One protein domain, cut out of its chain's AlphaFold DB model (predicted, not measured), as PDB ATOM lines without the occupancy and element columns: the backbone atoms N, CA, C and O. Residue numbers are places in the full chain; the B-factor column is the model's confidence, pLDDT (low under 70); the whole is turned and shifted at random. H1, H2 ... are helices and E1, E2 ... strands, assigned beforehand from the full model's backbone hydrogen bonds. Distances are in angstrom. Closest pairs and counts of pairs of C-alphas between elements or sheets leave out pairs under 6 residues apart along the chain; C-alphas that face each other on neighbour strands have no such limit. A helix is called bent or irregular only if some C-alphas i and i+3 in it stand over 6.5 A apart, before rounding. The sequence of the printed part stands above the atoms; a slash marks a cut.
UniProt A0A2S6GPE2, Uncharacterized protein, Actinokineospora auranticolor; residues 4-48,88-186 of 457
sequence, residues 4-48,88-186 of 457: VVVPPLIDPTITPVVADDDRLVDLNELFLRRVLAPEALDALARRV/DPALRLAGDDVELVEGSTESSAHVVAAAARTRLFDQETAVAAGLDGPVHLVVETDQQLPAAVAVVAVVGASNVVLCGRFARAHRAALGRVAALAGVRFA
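AT A GLANCE: This is residues 4 to 48 and 88 to 186 of the 457 residues of an uncharacterized protein of Actinokineospora auranticolor (UniProt A0A2S6GPE2). A four-stranded parallel sheet, E3 E1 E6 E7, is covered on one face by the long helix H5, which lies in the middle of the domain; H3 crosses H5 on the side away from the sheet, with the small hairpin of E4 and E5 beyond. H4 also packs on H5, and H1 leads out to H2, of which residues 38 to 43 stick out. The printed part has 144 residues with seven named helices and seven named strands, in the order E1 E2 E3 H1 H2 E4 E5 H3 H4 E6 H5 E7 H6 H7; the class is mixed, helices and strands. It is compact, with a radius of gyration of the C-alphas of 14.8 A and spans of 44 by 39 by 25 A.

IN THESE COORDINATES: E1 is residues 4 to 6, with C-alpha 4 at (14.700, 27.380, -31.661). E2 is residues 14 to 17, and E3 is residues 23 to 26. H1, residues 27 to 35, is 12.2 A long, and H2, residues 38 to 45, 10.6 A. After the cut come E4, residues 91 to 93, and E5, residues 98 to 100. H3, residues 108 to 117, is 14.2 A long, and H4, residues 122 to 129, 10.4 A. E6 is residues 135 to 138. H5, residues 142 to 155, is 20.0 A long, from (28.975, 19.235, -23.492) to (20.227, 37.111, -25.134); it is irregular, with C-alphas 143 and 146 7.3 A apart. E7 is residues 160 to 163, H6 165 to 169 and H7 171 to 174.

HOW THE PARTS SIT: In the sheet, these backbone atoms are within hydrogen-bond range across the parallel neighbour strands: N 4 and O 23 at 2.8 A between E1 and E3, N 5 and O 136 at 2.8 A between E1 and E6, and N 161 and O 135 at 2.8 A between E6 and E7. E6, H5 and E7 form a strand-helix-strand unit, two parallel neighbour strands with a helix between, with a right-handed crossover. H5 makes two layers with the sheet, at a height over the sheet of 9.1 A, and runs along the strands, over E6. H5 touches H3 at a steep tilt of 60 degrees, closest at C-alphas 146 and 115, 4.6 A. It touches H4 at 56 degrees, also steep, closest at C-alphas 154 and 129, 5.1 A. H4 touches H1, closest at C-alphas 124 and 27, 5.6 A. In the hairpin of E4 and E5, N 92 and O 99 are 2.8 A apart, within hydrogen-bond range. E2 pairs with no named strand. H6 only grazes the sheet; H6 and H7 are close but not clearly touching, with C-alphas 167 and 174 7.3 A apart. Every O i to N i+4 pair is within hydrogen-bond range in H1, H2, H3, H4 and H6, and 8 of 10 are in H5; H7 is too short for such a pair.

THE WHOLE: The two C-alphas farthest apart, those of Arg 46 and Ala 172, are 45.2 A apart. Residues 49 to 87 are not printed, and C-alphas 48 and 88 are 12.8 A apart across the cut. Of the links that are printed whole, none is long. Residues 175 to 186 hold no named element, but residues 184 to 185 pair in parallel with residues 161 to 162 of E7. The mean pLDDT of the printed part is 95.3, and no printed residue is under 70.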
ATOM      1  N   VAL A   4      13.692  28.414 -31.914       98.19
ATOM      2  CA  VAL A   4      14.700  27.380 -31.661       98.19
ATOM      3  C   VAL A   4      16.057  27.887 -32.133       98.19
ATOM      4  O   VAL A   4      16.209  28.257 -33.294       98.19
ATOM      5  N   VAL A   5      17.044  27.887 -31.243       98.50
ATOM      6  CA  VAL A   5      18.418  28.299 -31.539       98.50
ATOM      7  C   VAL A   5      19.346  27.110 -31.350       98.50
ATOM      8  O   VAL A   5      19.379  26.512 -30.274       98.50
ATOM      9  N   VAL A   6      20.122  26.785 -32.382       98.19
ATOM     10  CA  VAL A   6      21.200  25.791 -32.298       98.19
ATOM     11  C   VAL A   6      22.524  26.549 -32.197       98.19
ATOM     12  O   VAL A   6      22.894  27.208 -33.168       98.19
ATOM     13  N   PRO A   7      23.223  26.526 -31.046       97.69
ATOM     14  CA  PRO A   7      24.510  27.191 -30.903       97.69
ATOM     15  C   PRO A   7      25.596  26.444 -31.695       97.69
ATOM     16  O   PRO A   7      25.436  25.246 -31.963       97.69
ATOM     17  N   PRO A   8      26.716  27.118 -32.025       96.69
ATOM     18  CA  PRO A   8      27.883  26.481 -32.623       96.69
ATOM     19  C   PRO A   8      28.361  25.227 -31.883       96.69
ATOM     20  O   PRO A   8      28.094  25.055 -30.692       96.69
ATOM     21  N   LEU A   9      29.160  24.422 -32.591       93.06
ATOM     22  CA  LEU A   9      29.807  23.197 -32.103       93.06
ATOM     23  C   LEU A   9      28.860  22.002 -31.961       93.06
ATOM     24  O   LEU A   9      29.066  21.132 -31.116       93.06
ATOM     25  N   ILE A  10      27.832  21.948 -32.807       92.81
ATOM     26  CA  ILE A  10      27.131  20.696 -33.081       92.81
ATOM     27  C   ILE A  10      27.649  20.085 -34.376       92.81
ATOM     28  O   ILE A  10      28.185  20.779 -35.242       92.81
ATOM     29  N   ASP A  11      27.472  18.774 -34.500       93.75
ATOM     30  CA  ASP A  11      27.826  18.020 -35.691       93.75
ATOM     31  C   ASP A  11      27.277  18.707 -36.969       93.75
ATOM     32  O   ASP A  11      26.062  18.839 -37.130       93.75
ATOM     33  N   PRO A  12      28.160  19.151 -37.886       92.56
ATOM     34  CA  PRO A  12      27.808  19.881 -39.105       92.56
ATOM     35  C   PRO A  12      27.077  19.019 -40.140       92.56
ATOM     36  O   PRO A  12      26.628  19.520 -41.171       92.56
ATOM     37  N   THR A  13      27.023  17.704 -39.929       94.75
ATOM     38  CA  THR A  13      26.445  16.755 -40.882       94.75
ATOM     39  C   THR A  13      24.986  16.441 -40.601       94.75
ATOM     40  O   THR A  13      24.324  15.811 -41.430       94.75
ATOM     41  N   ILE A  14      24.465  16.919 -39.472       95.31
ATOM     42  CA  ILE A  14      23.076  16.750 -39.065       95.31
ATOM     43  C   ILE A  14      22.366  18.099 -39.007       95.31
ATOM     44  O   ILE A  14      22.963  19.140 -38.768       95.31
ATOM     45  N   THR A  15      21.059  18.068 -39.228       95.19
ATOM     46  CA  THR A  15      20.184  19.239 -39.136       95.19
ATOM     47  C   THR A  15      19.029  18.935 -38.188       95.19
ATOM     48  O   THR A  15      18.530  17.797 -38.179       95.19
ATOM     49  N   PRO A  16      18.596  19.911 -37.375       95.69
ATOM     50  CA  PRO A  16      17.455  19.725 -36.496       95.69
ATOM     51  C   PRO A  16      16.165  19.648 -37.321       95.69
ATOM     52  O   PRO A  16      15.968  20.368 -38.299       95.69
ATOM     53  N   VAL A  17      15.254  18.784 -36.893       94.50
ATOM     54  CA  VAL A  17      13.876  18.720 -37.378       94.50
ATOM     55  C   VAL A  17      12.997  19.389 -36.325       94.50
ATOM     56  O   VAL A  17      12.805  18.850 -35.230       94.50
ATOM     57  N   VAL A  18      12.500  20.578 -36.656       94.12
ATOM     58  CA  VAL A  18      11.578  21.372 -35.830       94.12
ATOM     59  C   VAL A  18      10.157  21.298 -36.397       94.12
ATOM     60  O   VAL A  18       9.971  20.835 -37.521       94.12
ATOM     61  N   ALA A  19       9.152  21.692 -35.612       93.31
ATOM     62  CA  ALA A  19       7.773  21.745 -36.097       93.31
ATOM     63  C   ALA A  19       7.593  22.876 -37.127       93.31
ATOM     64  O   ALA A  19       8.319  23.865 -37.078       93.31
ATOM     65  N   ASP A  20       6.606  22.755 -38.019       91.44
ATOM     66  CA  ASP A  20       6.357  23.741 -39.085       91.44
ATOM     67  C   ASP A  20       6.048  25.152 -38.549       91.44
ATOM     68  O   ASP A  20       6.293  26.147 -39.226       91.44
ATOM     69  N   ASP A  21       5.509  25.248 -37.330       93.94
ATOM     70  CA  ASP A  21       5.205  26.511 -36.658       93.94
ATOM     71  C   ASP A  21       6.368  27.052 -35.810       93.94
ATOM     72  O   ASP A  21       6.223  28.109 -35.197       93.94
ATOM     73  N   ASP A  22       7.500  26.348 -35.731       95.69
ATOM     74  CA  ASP A  22       8.702  26.806 -35.039       95.69
ATOM     75  C   ASP A  22       9.627  27.583 -35.989       95.69
ATOM     76  O   ASP A  22       9.765  27.276 -37.172       95.69
ATOM     77  N   ARG A  23      10.325  28.585 -35.452       96.75
ATOM     78  CA  ARG A  23      11.355  29.336 -36.175       96.75
ATOM     79  C   ARG A  23      12.729  28.837 -35.754       96.75
ATOM     80  O   ARG A  23      13.078  28.949 -34.583       96.75
ATOM     81  N   LEU A  24      13.522  28.346 -36.704       97.00
ATOM     82  CA  LEU A  24      14.904  27.919 -36.476       97.00
ATOM     83  C   LEU A  24      15.896  29.057 -36.760       97.00
ATOM     84  O   LEU A  24      15.822  29.715 -37.798       97.00
ATOM     85  N   VAL A  25      16.848  29.254 -35.852       98.06
ATOM     86  CA  VAL A  25      18.063  30.052 -36.050       98.06
ATOM     87  C   VAL A  25      19.257  29.139 -35.786       98.06
ATOM     88  O   VAL A  25      19.599  28.850 -34.638       98.06
ATOM     89  N   ASP A  26      19.867  28.647 -36.860       97.75
ATOM     90  CA  ASP A  26      21.013  27.743 -36.785       97.75
ATOM     91  C   ASP A  26      22.325  28.543 -36.783       97.75
ATOM     92  O   ASP A  26      22.850  28.954 -37.821       97.75
ATOM     93  N   LEU A  27      22.839  28.821 -35.582       98.50
ATOM     94  CA  LEU A  27      24.104  29.534 -35.409       98.50
ATOM     95  C   LEU A  27      25.305  28.635 -35.730       98.50
ATOM     96  O   LEU A  27      26.370  29.151 -36.063       98.50
ATOM     97  N   ASN A  28      25.148  27.310 -35.660       97.19
ATOM     98  CA  ASN A  28      26.187  26.371 -36.065       97.19
ATOM     99  C   ASN A  28      26.401  26.400 -37.577       97.19
ATOM    100  O   ASN A  28      27.534  26.538 -38.031       97.19
ATOM    101  N   GLU A  29      25.321  26.357 -38.356       96.56
ATOM    102  CA  GLU A  29      25.389  26.525 -39.809       96.56
ATOM    103  C   GLU A  29      26.003  27.882 -40.180       96.56
ATOM    104  O   GLU A  29      26.871  27.953 -41.053       96.56
ATOM    105  N   LEU A  30      25.616  28.957 -39.483       97.75
ATOM    106  CA  LEU A  30      26.161  30.295 -39.726       97.75
ATOM    107  C   LEU A  30      27.673  30.363 -39.447       97.75
ATOM    108  O   LEU A  30      28.417  30.870 -40.293       97.75
ATOM    109  N   PHE A  31      28.124  29.792 -38.325       97.88
ATOM    110  CA  PHE A  31      29.542  29.658 -37.979       97.88
ATOM    111  C   PHE A  31      30.315  28.904 -39.060       97.88
ATOM    112  O   PHE A  31      31.326  29.397 -39.566       97.88
ATOM    113  N   LEU A  32      29.819  27.733 -39.459       96.19
ATOM    114  CA  LEU A  32      30.474  26.876 -40.442       96.19
ATOM    115  C   LEU A  32      30.545  27.541 -41.810       96.19
ATOM    116  O   LEU A  32      31.624  27.616 -42.393       96.19
ATOM    117  N   ARG A  33      29.437  28.104 -42.299       96.62
ATOM    118  CA  ARG A  33      29.406  28.823 -43.579       96.62
ATOM    119  C   ARG A  33      30.428  29.956 -43.609       96.62
ATOM    120  O   ARG A  33      31.060  30.181 -44.634       96.62
ATOM    121  N   ARG A  34      30.609  30.653 -42.488       97.12
ATOM    122  CA  ARG A  34      31.584  31.735 -42.366       97.12
ATOM    123  C   ARG A  34      33.024  31.235 -42.372       97.12
ATOM    124  O   ARG A  34      33.843  31.795 -43.092       97.12
ATOM    125  N   VAL A  35      33.361  30.235 -41.555       96.56
ATOM    126  CA  VAL A  35      34.756  29.760 -41.446       96.56
ATOM    127  C   VAL A  35      35.190  28.912 -42.642       96.56
ATOM    128  O   VAL A  35      36.386  28.804 -42.895       96.56
ATOM    129  N   LEU A  36      34.234  28.347 -43.385       96.56
ATOM    130  CA  LEU A  36      34.468  27.540 -44.585       96.56
ATOM    131  C   LEU A  36      34.306  28.330 -45.895       96.56
ATOM    132  O   LEU A  36      34.516  27.758 -46.961       96.56
ATOM    133  N   ALA A  37      33.945  29.619 -45.845       96.94
ATOM    134  CA  ALA A  37      33.846  30.448 -47.045       96.94
ATOM    135  C   ALA A  37      35.207  30.528 -47.771       96.94
ATOM    136  O   ALA A  37      36.230  30.686 -47.091       96.94
ATOM    137  N   PRO A  38      35.256  30.477 -49.118       96.75
ATOM    138  CA  PRO A  38      36.513  30.529 -49.871       96.75
ATOM    139  C   PRO A  38      37.415  31.702 -49.466       96.75
ATOM    140  O   PRO A  38      38.600  31.518 -49.184       96.75
ATOM    141  N   GLU A  39      36.845  32.898 -49.307       97.19
ATOM    142  CA  GLU A  39      37.588  34.098 -48.914       97.19
ATOM    143  C   GLU A  39      38.138  33.994 -47.484       97.19
ATOM    144  O   GLU A  39      39.218  34.515 -47.184       97.19
ATOM    145  N   ALA A  40      37.410  33.312 -46.593       96.94
ATOM    146  CA  ALA A  40      37.838  33.072 -45.220       96.94
ATOM    147  C   ALA A  40      38.997  32.071 -45.163       96.94
ATOM    148  O   ALA A  40      39.950  32.297 -44.412       96.94
ATOM    149  N   LEU A  41      38.958  31.012 -45.980       97.88
ATOM    150  CA  LEU A  41      40.036  30.026 -46.097       97.88
ATOM    151  C   LEU A  41      41.299  30.645 -46.702       97.88
ATOM    152  O   LEU A  41      42.392  30.458 -46.166       97.88
ATOM    153  N   ASP A  42      41.152  31.469 -47.736       97.31
ATOM    154  CA  ASP A  42      42.251  32.238 -48.321       97.31
ATOM    155  C   ASP A  42      42.876  33.204 -47.307       97.31
ATOM    156  O   ASP A  42      44.101  33.300 -47.171       97.31
ATOM    157  N   ALA A  43      42.043  33.926 -46.553       97.00
ATOM    158  CA  ALA A  43      42.508  34.808 -45.490       97.00
ATOM    159  C   ALA A  43      43.144  34.038 -44.323       97.00
ATOM    160  O   ALA A  43      44.042  34.562 -43.664       97.00
ATOM    161  N   LEU A  44      42.689  32.817 -44.035       96.88
ATOM    162  CA  LEU A  44      43.290  31.941 -43.034       96.88
ATOM    163  C   LEU A  44      44.672  31.467 -43.493       96.88
ATOM    164  O   LEU A  44      45.632  31.650 -42.751       96.88
ATOM    165  N   ALA A  45      44.797  30.967 -44.725       97.06
ATOM    166  CA  ALA A  45      46.062  30.499 -45.295       97.06
ATOM    167  C   ALA A  45      47.153  31.584 -45.289       97.06
ATOM    168  O   ALA A  45      48.310  31.282 -45.028       97.06
ATOM    169  N   ARG A  46      46.790  32.859 -45.497       96.44
ATOM    170  CA  ARG A  46      47.733  33.996 -45.433       96.44
ATOM    171  C   ARG A  46      48.216  34.358 -44.023       96.44
ATOM    172  O   ARG A  46      49.198  35.083 -43.897       96.44
ATOM    173  N   ARG A  47      47.511  33.933 -42.969       95.12
ATOM    174  CA  ARG A  47      47.785  34.325 -41.570       95.12
ATOM    175  C   ARG A  47      48.486  33.244 -40.751       95.12
ATOM    176  O   ARG A  47      48.931  33.530 -39.643       95.12
ATOM    177  N   VAL A  48      48.547  32.019 -41.260       95.56
ATOM    178  CA  VAL A  48      49.133  30.866 -40.565       95.56
ATOM    179  C   VAL A  48      50.534  30.558 -41.105       95.56
ATOM    180  O   VAL A  48      50.874  31.006 -42.201       95.56
ATOM    181  N   ASP A  88      42.662  31.428 -31.241       95.88
ATOM    182  CA  ASP A  88      41.670  31.795 -30.236       95.88
ATOM    183  C   ASP A  88      42.303  31.734 -28.831       95.88
ATOM    184  O   ASP A  88      43.083  30.824 -28.540       95.88
ATOM    185  N   PRO A  89      42.033  32.693 -27.935       95.81
ATOM    186  CA  PRO A  89      42.659  32.701 -26.615       95.81
ATOM    187  C   PRO A  89      42.028  31.715 -25.621       95.81
ATOM    188  O   PRO A  89      42.519  31.631 -24.496       95.81
ATOM    189  N   ALA A  90      40.934  31.035 -25.975       97.25
ATOM    190  CA  ALA A  90      40.116  30.275 -25.034       97.25
ATOM    191  C   ALA A  90      39.815  28.841 -25.473       97.25
ATOM    192  O   ALA A  90      39.731  27.964 -24.616       97.25
ATOM    193  N   LEU A  91      39.667  28.590 -26.774       97.12
ATOM    194  CA  LEU A  91      39.208  27.314 -27.313       97.12
ATOM    195  C   LEU A  91      40.179  26.743 -28.350       97.12
ATOM    196  O   LEU A  91      40.748  27.454 -29.180       97.12
ATOM    197  N   ARG A  92      40.324  25.422 -28.337       96.25
ATOM    198  CA  ARG A  92      40.893  24.626 -29.424       96.25
ATOM    199  C   ARG A  92      39.801  23.690 -29.913       96.25
ATOM    200  O   ARG A  92      39.172  22.998 -29.120       96.25
ATOM    201  N   LEU A  93      39.551  23.711 -31.214       94.62
ATOM    202  CA  LEU A  93      38.535  22.877 -31.840       94.62
ATOM    203  C   LEU A  93      39.205  21.689 -32.533       94.62
ATOM    204  O   LEU A  93      40.242  21.835 -33.183       94.62
ATOM    205  N   ALA A  94      38.577  20.530 -32.433       87.50
ATOM    206  CA  ALA A  94      38.792  19.375 -33.288       87.50
ATOM    207  C   ALA A  94      37.521  19.130 -34.118       87.50
ATOM    208  O   ALA A  94      36.542  19.865 -33.991       87.50
ATOM    209  N   GLY A  95      37.532  18.120 -34.994       82.44
ATOM    210  CA  GLY A  95      36.329  17.761 -35.749       82.44
ATOM    211  C   GLY A  95      35.161  17.417 -34.821       82.44
ATOM    212  O   GLY A  95      34.039  17.848 -35.041       82.44
ATOM    213  N   ASP A  96      35.452  16.706 -33.741       79.75
ATOM    214  CA  ASP A  96      34.472  16.139 -32.826       79.75
ATOM    215  C   ASP A  96      34.789  16.393 -31.357       79.75
ATOM    216  O   ASP A  96      34.246  15.704 -30.496       79.75
ATOM    217  N   ASP A  97      35.673  17.348 -31.065       87.50
ATOM    218  CA  ASP A  97      35.949  17.759 -29.695       87.50
ATOM    219  C   ASP A  97      36.249  19.250 -29.564       87.50
ATOM    220  O   ASP A  97      36.608  19.936 -30.525       87.50
ATOM    221  N   VAL A  98      36.084  19.742 -28.341       90.94
ATOM    222  CA  VAL A  98      36.486  21.077 -27.917       90.94
ATOM    223  C   VAL A  98      37.311  20.962 -26.651       90.94
ATOM    224  O   VAL A  98      36.884  20.392 -25.645       90.94
ATOM    225  N   GLU A  99      38.488  21.565 -26.707       92.25
ATOM    226  CA  GLU A  99      39.383  21.717 -25.574       92.25
ATOM    227  C   GLU A  99      39.422  23.185 -25.157       92.25
ATOM    228  O   GLU A  99      39.444  24.099 -25.989       92.25
ATOM    229  N   LEU A 100      39.444  23.418 -23.846       93.88
ATOM    230  CA  LEU A 100      39.725  24.744 -23.311       93.88
ATOM    231  C   LEU A 100      41.242  24.937 -23.294       93.88
ATOM    232  O   LEU A 100      41.975  24.047 -22.874       93.88
ATOM    233  N   VAL A 101      41.715  26.107 -23.721       95.25
ATOM    234  CA  VAL A 101      43.146  26.461 -23.653       95.25
ATOM    235  C   VAL A 101      43.638  26.466 -22.207       95.25
ATOM    236  O   VAL A 101      44.770  26.082 -21.929       95.25
ATOM    237  N   GLU A 102      42.775  26.892 -21.286       91.44
ATOM    238  CA  GLU A 102      43.021  26.899 -19.850       91.44
ATOM    239  C   GLU A 102      41.856  26.198 -19.140       91.44
ATOM    240  O   GLU A 102      40.692  26.563 -19.320       91.44
ATOM    241  N   GLY A 103      42.177  25.209 -18.303       89.31
ATOM    242  CA  GLY A 103      41.198  24.497 -17.485       89.31
ATOM    243  C   GLY A 103      40.582  23.271 -18.164       89.31
ATOM    244  O   GLY A 103      41.212  22.600 -18.973       89.31
ATOM    245  N   SER A 104      39.346  22.948 -17.780       86.31
ATOM    246  CA  SER A 104      38.611  21.759 -18.230       86.31
ATOM    247  C   SER A 104      37.148  22.104 -18.471       86.31
ATOM    248  O   SER A 104      36.556  22.872 -17.713       86.31
ATOM    249  N   THR A 105      36.547  21.484 -19.485       86.06
ATOM    250  CA  THR A 105      35.104  21.553 -19.771       86.06
ATOM    251  C   THR A 105      34.237  20.928 -18.666       86.06
ATOM    252  O   THR A 105      33.023  21.087 -18.680       86.06
ATOM    253  N   GLU A 106      34.841  20.219 -17.709       85.19
ATOM    254  CA  GLU A 106      34.176  19.704 -16.501       85.19
ATOM    255  C   GLU A 106      33.995  20.764 -15.413       85.19
ATOM    256  O   GLU A 106      33.285  20.529 -14.442       85.19
ATOM    257  N   SER A 107      34.619  21.932 -15.558       90.50
ATOM    258  CA  SER A 107      34.455  23.040 -14.624       90.50
ATOM    259  C   SER A 107      33.617  24.143 -15.247       90.50
ATOM    260  O   SER A 107      33.997  24.741 -16.259       90.50
ATOM    261  N   SER A 108      32.500  24.472 -14.608       93.62
ATOM    262  CA  SER A 108      31.626  25.560 -15.028       93.62
ATOM    263  C   SER A 108      32.357  26.898 -15.061       93.62
ATOM    264  O   SER A 108      32.179  27.667 -16.004       93.62
ATOM    265  N   ALA A 109      33.244  27.150 -14.096       94.69
ATOM    266  CA  ALA A 109      34.051  28.361 -14.040       94.69
ATOM    267  C   ALA A 109      34.974  28.487 -15.263       94.69
ATOM    268  O   ALA A 109      35.036  29.555 -15.873       94.69
ATOM    269  N   HIS A 110      35.639  27.397 -15.663       95.31
ATOM    270  CA  HIS A 110      36.492  27.391 -16.855       95.31
ATOM    271  C   HIS A 110      35.678  27.553 -18.142       95.31
ATOM    272  O   HIS A 110      36.062  28.339 -19.005       95.31
ATOM    273  N   VAL A 111      34.529  26.881 -18.258       95.69
ATOM    274  CA  VAL A 111      33.628  27.032 -19.413       95.69
ATOM    275  C   VAL A 111      33.133  28.473 -19.546       95.69
ATOM    276  O   VAL A 111      33.173  29.033 -20.641       95.69
ATOM    277  N   VAL A 112      32.712  29.104 -18.446       96.81
ATOM    278  CA  VAL A 112      32.263  30.506 -18.436       96.81
ATOM    279  C   VAL A 112      33.408  31.454 -18.797       96.81
ATOM    280  O   VAL A 112      33.223  32.357 -19.612       96.81
ATOM    281  N   ALA A 113      34.603  31.235 -18.244       97.12
ATOM    282  CA  ALA A 113      35.780  32.031 -18.580       97.12
ATOM    283  C   ALA A 113      36.160  31.895 -20.063       97.12
ATOM    284  O   ALA A 113      36.480  32.891 -20.713       97.12
ATOM    285  N   ALA A 114      36.086  30.683 -20.616       97.31
ATOM    286  CA  ALA A 114      36.354  30.431 -22.023       97.31
ATOM    287  C   ALA A 114      35.306  31.093 -22.931       97.31
ATOM    288  O   ALA A 114      35.675  31.758 -23.897       97.31
ATOM    289  N   ALA A 115      34.019  30.989 -22.582       97.62
ATOM    290  CA  ALA A 115      32.920  31.638 -23.296       97.62
ATOM    291  C   ALA A 115      33.074  33.168 -23.357       97.62
ATOM    292  O   ALA A 115      32.766  33.773 -24.378       97.62
ATOM    293  N   ALA A 116      33.585  33.794 -22.292       97.12
ATOM    294  CA  ALA A 116      33.812  35.240 -22.242       97.12
ATOM    295  C   ALA A 116      35.066  35.704 -23.010       97.12
ATOM    296  O   ALA A 116      35.168  36.874 -23.377       97.12
ATOM    297  N   ARG A 117      36.049  34.816 -23.212       97.38
ATOM    298  CA  ARG A 117      37.339  35.135 -23.850       97.38
ATOM    299  C   ARG A 117      37.388  34.787 -25.333       97.38
ATOM    300  O   ARG A 117      38.162  35.412 -26.060       97.38
ATOM    301  N   THR A 118      36.647  33.767 -25.760       97.75
ATOM    302  CA  THR A 118      36.666  33.318 -27.153       97.75
ATOM    303  C   THR A 118      36.126  34.400 -28.078       97.75
ATOM    304  O   THR A 118      35.188  35.112 -27.733       97.75
ATOM    305  N   ARG A 119      36.721  34.505 -29.267       96.19
ATOM    306  CA  ARG A 119      36.229  35.354 -30.365       96.19
ATOM    307  C   ARG A 119      35.695  34.541 -31.534       96.19
ATOM    308  O   ARG A 119      35.294  35.088 -32.560       96.19
ATOM    309  N   LEU A 120      35.721  33.213 -31.413       96.62
ATOM    310  CA  LEU A 120      35.291  32.320 -32.483       96.62
ATOM    311  C   LEU A 120      33.822  32.518 -32.837       96.62
ATOM    312  O   LEU A 120      33.484  32.298 -33.996       96.62
ATOM    313  N   PHE A 121      32.993  32.954 -31.886       96.88
ATOM    314  CA  PHE A 121      31.540  33.036 -32.039       96.88
ATOM    315  C   PHE A 121      30.990  34.467 -32.113       96.88
ATOM    316  O   PHE A 121      29.779  34.643 -32.031       96.88
ATOM    317  N   ASP A 122      31.840  35.493 -32.259       96.44
ATOM    318  CA  ASP A 122      31.428  36.907 -32.177       96.44
ATOM    319  C   ASP A 122      30.300  37.270 -33.157       96.44
ATOM    320  O   ASP A 122      29.397  38.042 -32.834       96.44
ATOM    321  N   GLN A 123      30.327  36.713 -34.372       97.56
ATOM    322  CA  GLN A 123      29.285  36.990 -35.366       97.56
ATOM    323  C   GLN A 123      27.980  36.266 -35.033       97.56
ATOM    324  O   GLN A 123      26.896  36.821 -35.202       97.56
ATOM    325  N   GLU A 124      28.073  35.042 -34.526       98.31
ATOM    326  CA  GLU A 124      26.918  34.234 -34.151       98.31
ATOM    327  C   GLU A 124      26.234  34.785 -32.891       98.31
ATOM    328  O   GLU A 124      25.004  34.823 -32.821       98.31
ATOM    329  N   THR A 125      27.004  35.282 -31.920       97.81
ATOM    330  CA  THR A 125      26.467  35.955 -30.730       97.81
ATOM    331  C   THR A 125      25.866  37.316 -31.075       97.81
ATOM    332  O   THR A 125      24.821  37.660 -30.529       97.81
ATOM    333  N   ALA A 126      26.425  38.060 -32.035       98.12
ATOM    334  CA  ALA A 126      25.802  39.290 -32.532       98.12
ATOM    335  C   ALA A 126      24.430  39.031 -33.185       98.12
ATOM    336  O   ALA A 126      23.487  39.788 -32.953       98.12
ATOM    337  N   VAL A 127      24.287  37.940 -33.948       98.19
ATOM    338  CA  VAL A 127      22.982  37.505 -34.480       98.19
ATOM    339  C   VAL A 127      22.031  37.125 -33.343       98.19
ATOM    340  O   VAL A 127      20.872  37.537 -33.358       98.19
ATOM    341  N   ALA A 128      22.513  36.382 -32.342       97.94
ATOM    342  CA  ALA A 128      21.708  35.982 -31.192       97.94
ATOM    343  C   ALA A 128      21.210  37.178 -30.360       97.94
ATOM    344  O   ALA A 128      20.076  37.164 -29.891       97.94
ATOM    345  N   ALA A 129      22.020  38.229 -30.217       97.56
ATOM    346  CA  ALA A 129      21.662  39.446 -29.487       97.56
ATOM    347  C   ALA A 129      20.462  40.194 -30.098       97.56
ATOM    348  O   ALA A 129      19.758  40.909 -29.391       97.56
ATOM    349  N   GLY A 130      20.228  40.038 -31.406       96.38
ATOM    350  CA  GLY A 130      19.100  40.639 -32.122       96.38
ATOM    351  C   GLY A 130      17.825  39.789 -32.128       96.38
ATOM    352  O   GLY A 130      16.911  40.080 -32.898       96.38
ATOM    353  N   LEU A 131      17.774  38.701 -31.355       96.56
ATOM    354  CA  LEU A 131      16.603  37.830 -31.291       96.56
ATOM    355  C   LEU A 131      15.552  38.374 -30.320       96.56
ATOM    356  O   LEU A 131      15.841  38.647 -29.158       96.56
ATOM    357  N   ASP A 132      14.307  38.432 -30.790       91.38
ATOM    358  CA  ASP A 132      13.167  38.861 -29.987       91.38
ATOM    359  C   ASP A 132      12.407  37.670 -29.382       91.38
ATOM    360  O   ASP A 132      12.057  36.704 -30.070       91.38
ATOM    361  N   GLY A 133      12.068  37.789 -28.096       90.88
ATOM    362  CA  GLY A 133      11.223  36.839 -27.370       90.88
ATOM    363  C   GLY A 133      11.962  35.627 -26.777       90.88
ATOM    364  O   GLY A 133      13.189  35.564 -26.787       90.88
ATOM    365  N   PRO A 134      11.220  34.659 -26.199       95.06
ATOM    366  CA  PRO A 134      11.822  33.506 -25.534       95.06
ATOM    367  C   PRO A 134      12.568  32.570 -26.498       95.06
ATOM    368  O   PRO A 134      11.966  31.986 -27.403       95.06
ATOM    369  N   VAL A 135      13.858  32.361 -26.238       98.12
ATOM    370  CA  VAL A 135      14.760  31.518 -27.030       98.12
ATOM    371  C   VAL A 135      14.835  30.110 -26.441       98.12
ATOM    372  O   VAL A 135      15.218  29.937 -25.287       98.12
ATOM    373  N   HIS A 136      14.525  29.089 -27.238       98.50
ATOM    374  CA  HIS A 136      14.788  27.684 -26.920       98.50
ATOM    375  C   HIS A 136      16.174  27.308 -27.442       98.50
ATOM    376  O   HIS A 136      16.340  27.011 -28.625       98.50
ATOM    377  N   LEU A 137      17.174  27.359 -26.564       98.62
ATOM    378  CA  LEU A 137      18.567  27.085 -26.900       98.62
ATOM    379  C   LEU A 137      18.855  25.587 -26.759       98.62
ATOM    380  O   LEU A 137      18.725  25.025 -25.668       98.62
ATOM    381  N   VAL A 138      19.221  24.942 -27.865       98.31
ATOM    382  CA  VAL A 138      19.422  23.491 -27.961       98.31
ATOM    383  C   VAL A 138      20.858  23.121 -27.585       98.31
ATOM    384  O   VAL A 138      21.794  23.454 -28.306       98.31
ATOM    385  N   VAL A 139      21.034  22.392 -26.485       96.88
ATOM    386  CA  VAL A 139      22.322  21.857 -26.022       96.88
ATOM    387  C   VAL A 139      22.241  20.329 -25.996       96.88
ATOM    388  O   VAL A 139      21.609  19.720 -25.127       96.88
ATOM    389  N   GLU A 140      22.863  19.708 -26.991       93.31
ATOM    390  CA  GLU A 140      22.897  18.266 -27.235       93.31
ATOM    391  C   GLU A 140      24.161  17.592 -26.710       93.31
ATOM    392  O   GLU A 140      24.108  16.408 -26.377       93.31
ATOM    393  N   THR A 141      25.265  18.332 -26.621       89.88
ATOM    394  CA  THR A 141      26.551  17.849 -26.108       89.88
ATOM    395  C   THR A 141      27.175  18.872 -25.158       89.88
ATOM    396  O   THR A 141      26.837  20.057 -25.164       89.88
ATOM    397  N   ASP A 142      28.113  18.409 -24.341       88.44
ATOM    398  CA  ASP A 142      28.975  19.235 -23.492       88.44
ATOM    399  C   ASP A 142      29.841  20.211 -24.306       88.44
ATOM    400  O   ASP A 142      30.125  21.322 -23.860       88.44
ATOM    401  N   GLN A 143      30.234  19.824 -25.520       88.94
ATOM    402  CA  GLN A 143      31.085  20.628 -26.403       88.94
ATOM    403  C   GLN A 143      30.431  21.952 -26.804       88.94
ATOM    404  O   GLN A 143      31.128  22.937 -27.033       88.94
ATOM    405  N   GLN A 144      29.098  22.016 -26.821       94.12
ATOM    406  CA  GLN A 144      28.359  23.242 -27.119       94.12
ATOM    407  C   GLN A 144      28.351  24.250 -25.960       94.12
ATOM    408  O   GLN A 144      27.941  25.392 -26.164       94.12
ATOM    409  N   LEU A 145      28.771  23.875 -24.744       95.31
ATOM    410  CA  LEU A 145      28.598  24.721 -23.559       95.31
ATOM    411  C   LEU A 145      29.274  26.098 -23.655       95.31
ATOM    412  O   LEU A 145      28.602  27.070 -23.310       95.31
ATOM    413  N   PRO A 146      30.523  26.252 -24.147       96.31
ATOM    414  CA  PRO A 146      31.115  27.581 -24.299       96.31
ATOM    415  C   PRO A 146      30.280  28.489 -25.212       96.31
ATOM    416  O   PRO A 146      30.010  29.641 -24.875       96.31
ATOM    417  N   ALA A 147      29.800  27.953 -26.338       97.44
ATOM    418  CA  ALA A 147      28.972  28.697 -27.278       97.44
ATOM    419  C   ALA A 147      27.575  28.997 -26.701       97.44
ATOM    420  O   ALA A 147      27.074  30.112 -26.829       97.44
ATOM    421  N   ALA A 148      26.962  28.035 -26.008       97.88
ATOM    422  CA  ALA A 148      25.665  28.210 -25.361       97.88
ATOM    423  C   ALA A 148      25.709  29.275 -24.253       97.88
ATOM    424  O   ALA A 148      24.812  30.112 -24.176       97.88
ATOM    425  N   VAL A 149      26.765  29.293 -23.430       98.25
ATOM    426  CA  VAL A 149      26.974  30.325 -22.401       98.25
ATOM    427  C   VAL A 149      27.166  31.701 -23.040       98.25
ATOM    428  O   VAL A 149      26.563  32.668 -22.574       98.25
ATOM    429  N   ALA A 150      27.935  31.800 -24.128       98.25
ATOM    430  CA  ALA A 150      28.112  33.057 -24.855       98.25
ATOM    431  C   ALA A 150      26.784  33.581 -25.441       98.25
ATOM    432  O   ALA A 150      26.487  34.770 -25.336       98.25
ATOM    433  N   VAL A 151      25.940  32.693 -25.983       98.56
ATOM    434  CA  VAL A 151      24.589  33.039 -26.465       98.56
ATOM    435  C   VAL A 151      23.680  33.493 -25.316       98.56
ATOM    436  O   VAL A 151      22.998  34.508 -25.436       98.56
ATOM    437  N   VAL A 152      23.687  32.792 -24.179       98.56
ATOM    438  CA  VAL A 152      22.911  33.184 -22.988       98.56
ATOM    439  C   VAL A 152      23.317  34.572 -22.491       98.56
ATOM    440  O   VAL A 152      22.445  35.360 -22.123       98.56
ATOM    441  N   ALA A 153      24.613  34.892 -22.513       98.00
ATOM    442  CA  ALA A 153      25.123  36.182 -22.061       98.00
ATOM    443  C   ALA A 153      24.581  37.362 -22.887       98.00
ATOM    444  O   ALA A 153      24.285  38.411 -22.318       98.00
ATOM    445  N   VAL A 154      24.415  37.191 -24.204       98.12
ATOM    446  CA  VAL A 154      23.931  38.258 -25.099       98.12
ATOM    447  C   VAL A 154      22.406  38.313 -25.230       98.12
ATOM    448  O   VAL A 154      21.857  39.396 -25.410       98.12
ATOM    449  N   VAL A 155      21.707  37.178 -25.105       98.19
ATOM    450  CA  VAL A 155      20.227  37.111 -25.134       98.19
ATOM    451  C   VAL A 155      19.609  37.497 -23.779       98.19
ATOM    452  O   VAL A 155      18.485  38.001 -23.703       98.19
ATOM    453  N   GLY A 156      20.343  37.252 -22.692       97.62
ATOM    454  CA  GLY A 156      19.875  37.387 -21.318       97.62
ATOM    455  C   GLY A 156      19.214  36.106 -20.802       97.62
ATOM    456  O   GLY A 156      18.265  35.586 -21.389       97.62
ATOM    457  N   ALA A 157      19.687  35.609 -19.655       97.38
ATOM    458  CA  ALA A 157      19.285  34.314 -19.101       97.38
ATOM    459  C   ALA A 157      17.768  34.151 -18.895       97.38
ATOM    460  O   ALA A 157      17.228  33.087 -19.187       97.38
ATOM    461  N   SER A 158      17.056  35.203 -18.476       96.88
ATOM    462  CA  SER A 158      15.597  35.170 -18.270       96.88
ATOM    463  C   SER A 158      14.792  34.911 -19.551       96.88
ATOM    464  O   SER A 158      13.664  34.408 -19.485       96.88
ATOM    465  N   ASN A 159      15.369  35.217 -20.715       97.81
ATOM    466  CA  ASN A 159      14.762  34.981 -22.023       97.81
ATOM    467  C   ASN A 159      15.098  33.596 -22.590       97.81
ATOM    468  O   ASN A 159      14.502  33.194 -23.587       97.81
ATOM    469  N   VAL A 160      16.004  32.841 -21.962       98.56
ATOM    470  CA  VAL A 160      16.466  31.549 -22.474       98.56
ATOM    471  C   VAL A 160      15.774  30.377 -21.775       98.56
ATOM    472  O   VAL A 160      15.634  30.313 -20.551       98.56
ATOM    473  N   VAL A 161      15.364  29.408 -22.586       98.56
ATOM    474  CA  VAL A 161      14.952  28.064 -22.195       98.56
ATOM    475  C   VAL A 161      15.996  27.089 -22.730       98.56
ATOM    476  O   VAL A 161      16.075  26.865 -23.936       98.56
ATOM    477  N   LEU A 162      16.799  26.500 -21.848       98.44
ATOM    478  CA  LEU A 162      17.706  25.419 -22.218       98.44
ATOM    479  C   LEU A 162      16.906  24.149 -22.505       98.44
ATOM    480  O   LEU A 162      16.042  23.734 -21.725       98.44
ATOM    481  N   CYS A 163      17.200  23.533 -23.639       97.81
ATOM    482  CA  CYS A 163      16.572  22.310 -24.117       97.81
ATOM    483  C   CYS A 163      17.621  21.450 -24.837       97.81
ATOM    484  O   CYS A 163      18.788  21.829 -24.914       97.81
ATOM    485  N   GLY A 164      17.240  20.280 -25.336       95.75
ATOM    486  CA  GLY A 164      18.188  19.301 -25.866       95.75
ATOM    487  C   GLY A 164      18.622  18.272 -24.823       95.75
ATOM    488  O   GLY A 164      18.311  18.363 -23.631       95.75
ATOM    489  N   ARG A 165      19.305  17.227 -25.289       92.50
ATOM    490  CA  ARG A 165      19.603  16.046 -24.463       92.50
ATOM    491  C   ARG A 165      20.533  16.322 -23.312       92.50
ATOM    492  O   ARG A 165      20.232  15.914 -22.191       92.50
ATOM    493  N   PHE A 166      21.635  17.005 -23.592       92.31
ATOM    494  CA  PHE A 166      22.625  17.324 -22.582       92.31
ATOM    495  C   PHE A 166      22.015  18.245 -21.522       92.31
ATOM    496  O   PHE A 166      22.122  17.966 -20.327       92.31
ATOM    497  N   ALA A 167      21.265  19.271 -21.944       95.25
ATOM    498  CA  ALA A 167      20.546  20.146 -21.018       95.25
ATOM    499  C   ALA A 167      19.574  19.379 -20.108       95.25
ATOM    500  O   ALA A 167      19.544  19.616 -18.899       95.25
ATOM    501  N   ARG A 168      18.805  18.436 -20.670       93.50
ATOM    502  CA  ARG A 168      17.862  17.596 -19.917       93.50
ATOM    503  C   ARG A 168      18.581  16.685 -18.922       93.50
ATOM    504  O   ARG A 168      18.244  16.689 -17.741       93.50
ATOM    505  N   ALA A 169      19.574  15.925 -19.385       89.56
ATOM    506  CA  ALA A 169      20.304  14.959 -18.564       89.56
ATOM    507  C   ALA A 169      21.088  15.625 -17.422       89.56
ATOM    508  O   ALA A 169      21.250  15.043 -16.349       89.56
ATOM    509  N   HIS A 170      21.538  16.865 -17.625       90.88
ATOM    510  CA  HIS A 170      22.438  17.562 -16.706       90.88
ATOM    511  C   HIS A 170      21.847  18.843 -16.110       90.88
ATOM    512  O   HIS A 170      22.576  19.682 -15.577       90.88
ATOM    513  N   ARG A 171      20.513  18.963 -16.113       93.75
ATOM    514  CA  ARG A 171      19.760  20.109 -15.581       93.75
ATOM    515  C   ARG A 171      20.223  20.553 -14.195       93.75
ATOM    516  O   ARG A 171      20.394  21.743 -13.956       93.75
ATOM    517  N   ALA A 172      20.436  19.608 -13.278       91.31
ATOM    518  CA  ALA A 172      20.840  19.919 -11.909       91.31
ATOM    519  C   ALA A 172      22.235  20.564 -11.831       91.31
ATOM    520  O   ALA A 172      22.449  21.436 -10.994       91.31
ATOM    521  N   ALA A 173      23.173  20.141 -12.682       90.56
ATOM    522  CA  ALA A 173      24.509  20.724 -12.743       90.56
ATOM    523  C   ALA A 173      24.488  22.093 -13.423       90.56
ATOM    524  O   ALA A 173      24.975  23.065 -12.856       90.56
ATOM    525  N   LEU A 174      23.825  22.191 -14.577       94.06
ATOM    526  CA  LEU A 174      23.677  23.445 -15.317       94.06
ATOM    527  C   LEU A 174      22.956  24.522 -14.497       94.06
ATOM    528  O   LEU A 174      23.340  25.686 -14.543       94.06
ATOM    529  N   GLY A 175      21.966  24.143 -13.685       94.19
ATOM    530  CA  GLY A 175      21.255  25.062 -12.794       94.19
ATOM    531  C   GLY A 175      22.101  25.647 -11.656       94.19
ATOM    532  O   GLY A 175      21.671  26.614 -11.033       94.19
ATOM    533  N   ARG A 176      23.291  25.093 -11.374       93.38
ATOM    534  CA  ARG A 176      24.243  25.653 -10.396       93.38
ATOM    535  C   ARG A 176      25.239  26.630 -11.019       93.38
ATOM    536  O   ARG A 176      25.936  27.328 -10.287       93.38
ATOM    537  N   VAL A 177      25.309  26.701 -12.347       94.62
ATOM    538  CA  VAL A 177      26.233  27.594 -13.049       94.62
ATOM    539  C   VAL A 177      25.721  29.026 -12.943       94.62
ATOM    540  O   VAL A 177      24.659  29.351 -13.470       94.62
ATOM    541  N   ALA A 178      26.493  29.906 -12.304       93.31
ATOM    542  CA  ALA A 178      26.078  31.288 -12.050       93.31
ATOM    543  C   ALA A 178      25.728  32.066 -13.334       93.31
ATOM    544  O   ALA A 178      24.753  32.812 -13.352       93.31
ATOM    545  N   ALA A 179      26.465  31.847 -14.429       95.62
ATOM    546  CA  ALA A 179      26.192  32.482 -15.725       95.62
ATOM    547  C   ALA A 179      24.861  32.043 -16.366       95.62
ATOM    548  O   ALA A 179      24.362  32.704 -17.271       95.62
ATOM    549  N   LEU A 180      24.284  30.934 -15.897       96.88
ATOM    550  CA  LEU A 180      22.991  30.411 -16.333       96.88
ATOM    551  C   LEU A 180      21.883  30.713 -15.309       96.88
ATOM    552  O   LEU A 180      20.764  30.219 -15.442       96.88
ATOM    553  N   ALA A 181      22.155  31.518 -14.280       95.75
ATOM    554  CA  ALA A 181      21.148  31.880 -13.293       95.75
ATOM    555  C   ALA A 181      19.970  32.607 -13.965       95.75
ATOM    556  O   ALA A 181      20.133  33.654 -14.587       95.75
ATOM    557  N   GLY A 182      18.769  32.041 -13.832       95.50
ATOM    558  CA  GLY A 182      17.547  32.575 -14.436       95.50
ATOM    559  C   GLY A 182      17.123  31.905 -15.744       95.50
ATOM    560  O   GLY A 182      15.999  32.152 -16.184       95.50
ATOM    561  N   VAL A 183      17.945  31.021 -16.330       98.00
ATOM    562  CA  VAL A 183      17.488  30.197 -17.460       98.00
ATOM    563  C   VAL A 183      16.398  29.230 -17.012       98.00
ATOM    564  O   VAL A 183      16.415  28.686 -15.903       98.00
ATOM    565  N   ARG A 184      15.443  28.979 -17.902       98.12
ATOM    566  CA  ARG A 184      14.450  27.911 -17.731       98.12
ATOM    567  C   ARG A 184      14.934  26.641 -18.424       98.12
ATOM    568  O   ARG A 184      15.823  26.691 -19.263       98.12
ATOM    569  N   PHE A 185      14.326  25.508 -18.090       98.00
ATOM    570  CA  PHE A 185      14.615  24.220 -18.722       98.00
ATOM    571  C   PHE A 185      13.338  23.626 -19.302       98.00
ATOM    572  O   PHE A 185      12.282  23.717 -18.671       98.00
ATOM    573  N   ALA A 186      13.447  22.999 -20.469       96.88
ATOM    574  CA  ALA A 186      12.375  22.225 -21.080       96.88
ATOM    575  C   ALA A 186      12.842  20.796 -21.374       96.88
ATOM    576  O   ALA A 186      13.944  20.591 -21.880       96.88
TER     577      ALA A 186